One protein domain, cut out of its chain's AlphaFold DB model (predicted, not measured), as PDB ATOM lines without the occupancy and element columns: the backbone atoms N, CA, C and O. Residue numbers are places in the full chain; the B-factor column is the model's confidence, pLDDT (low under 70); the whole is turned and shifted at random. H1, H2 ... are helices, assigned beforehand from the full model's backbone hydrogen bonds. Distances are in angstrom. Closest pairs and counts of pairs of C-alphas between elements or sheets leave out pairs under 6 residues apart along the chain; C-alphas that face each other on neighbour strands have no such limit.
ATOM      1  N   HIS A   7     229.056 401.277 488.574       57.38
ATOM      2  CA  HIS A   7     228.741 401.733 487.221       57.38
ATOM      3  C   HIS A   7     228.675 403.275 487.233       57.38
ATOM      4  O   HIS A   7     228.151 403.812 488.214       57.38
ATOM      5  N   PRO A   8     229.202 403.993 486.220       63.12
ATOM      6  CA  PRO A   8     229.288 405.460 486.234       63.12
ATOM      7  C   PRO A   8     227.969 406.134 486.646       63.12
ATOM      8  O   PRO A   8     227.954 406.994 487.522       63.12
ATOM      9  N   SER A   9     226.846 405.589 486.166       68.06
ATOM     10  CA  SER A   9     225.493 406.034 486.514       68.06
ATOM     11  C   SER A   9     225.166 405.980 488.012       68.06
ATOM     12  O   SER A   9     224.418 406.812 488.505       68.06
ATOM     13  N   VAL A  10     225.725 405.044 488.782       73.50
ATOM     14  CA  VAL A  10     225.471 404.956 490.230       73.50
ATOM     15  C   VAL A  10     226.300 405.984 491.004       73.50
ATOM     16  O   VAL A  10     225.885 406.432 492.073       73.50
ATOM     17  N   GLN A  11     227.469 406.385 490.493       76.38
ATOM     18  CA  GLN A  11     228.235 407.485 491.087       76.38
ATOM     19  C   GLN A  11     227.524 408.821 490.864       76.38
ATOM     20  O   GLN A  11     227.346 409.581 491.819       76.38
ATOM     21  N   ASP A  12     227.031 409.047 489.649       81.62
ATOM     22  CA  ASP A  12     226.262 410.241 489.297       81.62
ATOM     23  C   ASP A  12     224.942 410.298 490.070       81.62
ATOM     24  O   ASP A  12     224.597 411.327 490.652       81.62
ATOM     25  N   PHE A  13     224.266 409.159 490.221       84.25
ATOM     26  CA  PHE A  13     223.077 409.057 491.057       84.25
ATOM     27  C   PHE A  13     223.360 409.396 492.526       84.25
ATOM     28  O   PHE A  13     222.600 410.117 493.170       84.25
ATOM     29  N   LYS A  14     224.491 408.941 493.083       83.88
ATOM     30  CA  LYS A  14     224.901 409.320 494.447       83.88
ATOM     31  C   LYS A  14     225.133 410.828 494.579       83.88
ATOM     32  O   LYS A  14     224.811 411.388 495.627       83.88
ATOM     33  N   LEU A  15     225.700 411.479 493.563       84.62
ATOM     34  CA  LEU A  15     225.871 412.936 493.541       84.62
ATOM     35  C   LEU A  15     224.517 413.647 493.467       84.62
ATOM     36  O   LEU A  15     224.269 414.568 494.246       84.62
ATOM     37  N   PHE A  16     223.614 413.158 492.622       87.19
ATOM     38  CA  PHE A  16     222.241 413.638 492.531       87.19
ATOM     39  C   PHE A  16     221.506 413.551 493.881       87.19
ATOM     40  O   PHE A  16     220.927 414.538 494.334       87.19
ATOM     41  N   LEU A  17     221.598 412.422 494.590       87.62
ATOM     42  CA  LEU A  17     220.968 412.256 495.904       87.62
ATOM     43  C   LEU A  17     221.545 413.187 496.977       87.62
ATOM     44  O   LEU A  17     220.806 413.650 497.847       87.62
ATOM     45  N   LYS A  18     222.849 413.494 496.926       81.62
ATOM     46  CA  LYS A  18     223.465 414.476 497.838       81.62
ATOM     47  C   LYS A  18     222.869 415.872 497.662       81.62
ATOM     48  O   LYS A  18     222.693 416.574 498.657       81.62
ATOM     49  N   SER A  19     222.548 416.252 496.429       82.31
ATOM     50  CA  SER A  19     221.917 417.535 496.104       82.31
ATOM     51  C   SER A  19     220.418 417.569 496.428       82.31
ATOM     52  O   SER A  19     219.851 418.650 496.541       82.31
ATOM     53  N   ASN A  20     219.783 416.408 496.629       83.44
ATOM     54  CA  ASN A  20     218.337 416.270 496.818       83.44
ATOM     55  C   ASN A  20     217.994 415.476 498.101       83.44
ATOM     56  O   ASN A  20     217.442 414.373 498.037       83.44
ATOM     57  N   PRO A  21     218.271 416.013 499.306       84.25
ATOM     58  CA  PRO A  21     218.072 415.291 500.568       84.25
ATOM     59  C   PRO A  21     216.607 414.928 500.862       84.25
ATOM     60  O   PRO A  21     216.348 414.017 501.649       84.25
ATOM     61  N   LYS A  22     215.640 415.611 500.239       85.19
ATOM     62  CA  LYS A  22     214.210 415.292 500.359       85.19
ATOM     63  C   LYS A  22     213.844 413.934 499.768       85.19
ATOM     64  O   LYS A  22     213.026 413.238 500.356       85.19
ATOM     65  N   ILE A  23     214.508 413.520 498.689       86.81
ATOM     66  CA  ILE A  23     214.316 412.195 498.083       86.81
ATOM     67  C   ILE A  23     214.601 411.103 499.118       86.81
ATOM     68  O   ILE A  23     213.838 410.156 499.283       86.81
ATOM     69  N   VAL A  24     215.672 411.286 499.896       84.00
ATOM     70  CA  VAL A  24     216.037 410.375 500.986       84.00
ATOM     71  C   VAL A  24     214.939 410.311 502.052       84.00
ATOM     72  O   VAL A  24     214.681 409.238 502.598       84.00
ATOM     73  N   LYS A  25     214.291 411.442 502.367       83.94
ATOM     74  CA  LYS A  25     213.180 411.485 503.331       83.94
ATOM     75  C   LYS A  25     211.970 410.721 502.801       83.94
ATOM     76  O   LYS A  25     211.433 409.891 503.528       83.94
ATOM     77  N   ASP A  26     211.593 410.934 501.547       82.25
ATOM     78  CA  ASP A  26     210.437 410.264 500.947       82.25
ATOM     79  C   ASP A  26     210.633 408.753 500.822       82.25
ATOM     80  O   ASP A  26     209.697 407.995 501.081       82.25
ATOM     81  N   VAL A  27     211.863 408.304 500.557       85.50
ATOM     82  CA  VAL A  27     212.177 406.872 500.569       85.50
ATOM     83  C   VAL A  27     212.087 406.279 501.974       85.50
ATOM     84  O   VAL A  27     211.527 405.201 502.159       85.50
ATOM     85  N   ARG A  28     212.558 406.994 503.002       79.00
ATOM     86  CA  ARG A  28     212.407 406.548 504.401       79.00
ATOM     87  C   ARG A  28     210.957 406.528 504.870       79.00
ATOM     88  O   ARG A  28     210.605 405.691 505.692       79.00
ATOM     89  N   MET A  29     210.136 407.445 504.367       83.81
ATOM     90  CA  MET A  29     208.698 407.474 504.632       83.81
ATOM     91  C   MET A  29     207.931 406.395 503.853       83.81
ATOM     92  O   MET A  29     206.731 406.250 504.065       83.81
ATOM     93  N   GLY A  30     208.597 405.654 502.959       78.50
ATOM     94  CA  GLY A  30     207.976 404.623 502.129       78.50
ATOM     95  C   GLY A  30     207.096 405.174 501.007       78.50
ATOM     96  O   GLY A  30     206.278 404.434 500.473       78.50
ATOM     97  N   LYS A  31     207.233 406.460 500.649       82.69
ATOM     98  CA  LYS A  31     206.463 407.065 499.548       82.69
ATOM     99  C   LYS A  31     206.973 406.641 498.172       82.69
ATOM    100  O   LYS A  31     206.183 406.554 497.242       82.69
ATOM    101  N   LYS A  32     208.286 406.440 498.053       83.38
ATOM    102  CA  LYS A  32     208.981 405.983 496.843       83.38
ATOM    103  C   LYS A  32     210.104 405.027 497.230       83.38
ATOM    104  O   LYS A  32     210.650 405.122 498.326       83.38
ATOM    105  N   THR A  33     210.479 404.116 496.351       85.88
ATOM    106  CA  THR A  33     211.610 403.206 496.545       85.88
ATOM    107  C   THR A  33     212.874 403.752 495.885       85.88
ATOM    108  O   THR A  33     212.826 404.574 494.971       85.88
ATOM    109  N   TRP A  34     214.045 403.278 496.324       85.00
ATOM    110  CA  TRP A  34     215.311 403.639 495.674       85.00
ATOM    111  C   TRP A  34     215.376 403.213 494.207       85.00
ATOM    112  O   TRP A  34     216.033 403.889 493.420       85.00
ATOM    113  N   GLN A  35     214.708 402.110 493.857       79.38
ATOM    114  CA  GLN A  35     214.644 401.619 492.487       79.38
ATOM    115  C   GLN A  35     213.855 402.584 491.598       79.38
ATOM    116  O   GLN A  35     214.391 403.025 490.591       79.38
ATOM    117  N   GLU A  36     212.646 402.973 492.009       81.12
ATOM    118  CA  GLU A  36     211.802 403.911 491.251       81.12
ATOM    119  C   GLU A  36     212.512 405.250 491.027       81.12
ATOM    120  O   GLU A  36     212.588 405.737 489.907       81.12
ATOM    121  N   ILE A  37     213.131 405.809 492.072       88.19
ATOM    122  CA  ILE A  37     213.892 407.060 491.955       88.19
ATOM    123  C   ILE A  37     215.066 406.916 490.973       88.19
ATOM    124  O   ILE A  37     215.372 407.857 490.243       88.19
ATOM    125  N   TYR A  38     215.764 405.777 490.982       85.25
ATOM    126  CA  TYR A  38     216.886 405.536 490.076       85.25
ATOM    127  C   TYR A  38     216.420 405.373 488.627       85.25
ATOM    128  O   TYR A  38     217.058 405.918 487.729       85.25
ATOM    129  N   GLU A  39     215.317 404.659 488.402       84.12
ATOM    130  CA  GLU A  39     214.702 404.506 487.082       84.12
ATOM    131  C   GLU A  39     214.256 405.867 486.537       84.12
ATOM    132  O   GLU A  39     214.724 406.259 485.465       84.12
ATOM    133  N   ASP A  40     213.482 406.630 487.315       82.25
ATOM    134  CA  ASP A  40     213.047 407.988 486.974       82.25
ATOM    135  C   ASP A  40     214.248 408.886 486.648       82.25
ATOM    136  O   ASP A  40     214.279 409.555 485.617       82.25
ATOM    137  N   TRP A  41     215.282 408.882 487.496       89.50
ATOM    138  CA  TRP A  41     216.481 409.695 487.285       89.50
ATOM    139  C   TRP A  41     217.262 409.255 486.042       89.50
ATOM    140  O   TRP A  41     217.785 410.098 485.319       89.50
ATOM    141  N   SER A  42     217.331 407.953 485.763       81.50
ATOM    142  CA  SER A  42     218.030 407.431 484.584       81.50
ATOM    143  C   SER A  42     217.307 407.746 483.269       81.50
ATOM    144  O   SER A  42     217.962 407.883 482.237       81.50
ATOM    145  N   LEU A  43     215.976 407.869 483.313       80.50
ATOM    146  CA  LEU A  43     215.122 408.186 482.168       80.50
ATOM    147  C   LEU A  43     215.043 409.693 481.906       80.50
ATOM    148  O   LEU A  43     215.118 410.121 480.756       80.50
ATOM    149  N   LEU A  44     214.878 410.482 482.968       83.38
ATOM    150  CA  LEU A  44     214.596 411.919 482.901       83.38
ATOM    151  C   LEU A  44     215.863 412.775 483.049       83.38
ATOM    152  O   LEU A  44     215.933 413.900 482.561       83.38
ATOM    153  N   GLY A  45     216.893 412.242 483.704       77.81
ATOM    154  CA  GLY A  45     218.089 412.987 484.079       77.81
ATOM    155  C   GLY A  45     217.901 413.833 485.341       77.81
ATOM    156  O   GLY A  45     216.812 413.986 485.889       77.81
ATOM    157  N   ASP A  46     219.001 414.402 485.825       78.19
ATOM    158  CA  ASP A  46     219.079 415.217 487.045       78.19
ATOM    159  C   ASP A  46     218.496 416.640 486.895       78.19
ATOM    160  O   ASP A  46     218.187 417.316 487.887       78.19
ATOM    161  N   GLN A  47     218.359 417.113 485.655       76.88
ATOM    162  CA  GLN A  47     217.876 418.457 485.326       76.88
ATOM    163  C   GLN A  47     216.366 418.529 485.076       76.88
ATOM    164  O   GLN A  47     215.854 419.631 484.899       76.88
ATOM    165  N   ASP A  48     215.659 417.398 485.102       85.38
ATOM    166  CA  ASP A  48     214.218 417.368 484.858       85.38
ATOM    167  C   ASP A  48     213.425 418.151 485.922       85.38
ATOM    168  O   ASP A  48     213.804 418.222 487.101       85.38
ATOM    169  N   GLU A  49     212.315 418.750 485.492       83.00
ATOM    170  CA  GLU A  49     211.441 419.571 486.326       83.00
ATOM    171  C   GLU A  49     210.753 418.772 487.432       83.00
ATOM    172  O   GLU A  49     210.478 419.337 488.495       83.00
ATOM    173  N   VAL A  50     210.554 417.459 487.242       81.75
ATOM    174  CA  VAL A  50     210.021 416.560 488.277       81.75
ATOM    175  C   VAL A  50     210.863 416.616 489.554       81.75
ATOM    176  O   VAL A  50     210.357 416.402 490.653       81.75
ATOM    177  N   TRP A  51     212.152 416.960 489.435       85.75
ATOM    178  CA  TRP A  51     213.064 417.041 490.569       85.75
ATOM    179  C   TRP A  51     213.072 418.404 491.263       85.75
ATOM    180  O   TRP A  51     213.640 418.532 492.349       85.75
ATOM    181  N   ASN A  52     212.435 419.427 490.684       82.31
ATOM    182  CA  ASN A  52     212.413 420.776 491.254       82.31
ATOM    183  C   ASN A  52     211.702 420.824 492.616       82.31
ATOM    184  O   ASN A  52     212.064 421.638 493.458       82.31
ATOM    185  N   GLU A  53     210.767 419.907 492.890       79.94
ATOM    186  CA  GLU A  53     210.132 419.777 494.212       79.94
ATOM    187  C   GLU A  53     211.117 419.334 495.316       79.94
ATOM    188  O   GLU A  53     210.960 419.674 496.500       79.94
ATOM    189  N   TYR A  54     212.177 418.614 494.924       77.75
ATOM    190  CA  TYR A  54     213.236 418.140 495.816       77.75
ATOM    191  C   TYR A  54     214.410 419.120 495.924       77.75
ATOM    192  O   TYR A  54     215.106 419.116 496.947       77.75
ATOM    193  N   LYS A  55     214.593 419.985 494.916       72.94
ATOM    194  CA  LYS A  55     215.533 421.115 494.910       72.94
ATOM    195  C   LYS A  55     214.948 422.255 495.746       72.94
ATOM    196  O   LYS A  55     214.344 423.186 495.233       72.94
TER     197      LYS A  55
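What this domain is: This is residues 7 to 55 of the 133 residues of an uncharacterized protein of Pradoshia sp. D12 (UniProt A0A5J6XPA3). Three short helices are set at large angles to one another, their centres making a triangle, and the stretch after the last helix, residues 45 to 55, folds back across one side toward the beginning of H2. H1 stands crosswise to both H2 and H3, while H2 and H3 run opposite ways at a steep tilt. The printed part has 49 residues with three named helices, in the order H1, H2, H3, and no named strand; its class is all helix. It is compact, with a radius of gyration of the C-alphas of 10.0 A, and the C-alphas span 28 by 21 by 18 A along their three main axes.

How they stand to each other: The longest helix by residues is H1, residues 8 to 19. H3, residues 34 to 44, only just touches it, with 3 pairs of C-alphas within 8 A; the closest C-alphas are those of Phe 13 and Tyr 38, 7.2 A apart. H1 touches H3 with residues 9 to 13 alone. The lines of H1 and H3 are about perpendicular, at 78 degrees. H2, residues 21 to 28, touches no helix but is near H3. H1 and H2 are close but not clearly touching, their closest C-alphas being those of Leu 17 and Ile 23, 7.0 A apart, and their lines are about perpendicular, at 78 degrees. H2 and H3 are also close but not clearly touching, with the C-alphas of Val 27 and Trp 34 the closest at 6.7 A. They run opposite ways at a steep tilt of 44 degrees. In H1, H2 and H3 every O i to N i+4 pair is within hydrogen-bond range.

Where its parts are: H1 runs from Pro 8, with its C-alpha at (229.288, 405.460, 486.234), to Ser 19, and measures 17.2 A from first to last C-alpha. H3 begins at Trp 34 and ends at Leu 44, whose C-alpha is at (214.596, 411.919, 482.901); its length is 15.2 A. H2 begins at Pro 21, with its C-alpha at (218.072, 415.291, 500.568), and reaches Arg 28 after 11.1 A. Residues 49 to 51 are a shorter helical run without a name.

The domain as a whole: The two C-alphas farthest apart are those of Pro 8 and Met 29, 27.7 A, and the first and last printed C-alphas, of His 7 and Lys 55, are 24.7 A apart. The links from H1 to H2, 1 residue, and from H2 to H3, 5 residues, are both tight. The printed part has no cut. The mean pLDDT of the printed part is 81.3, and residues 7 to 9 are under 70.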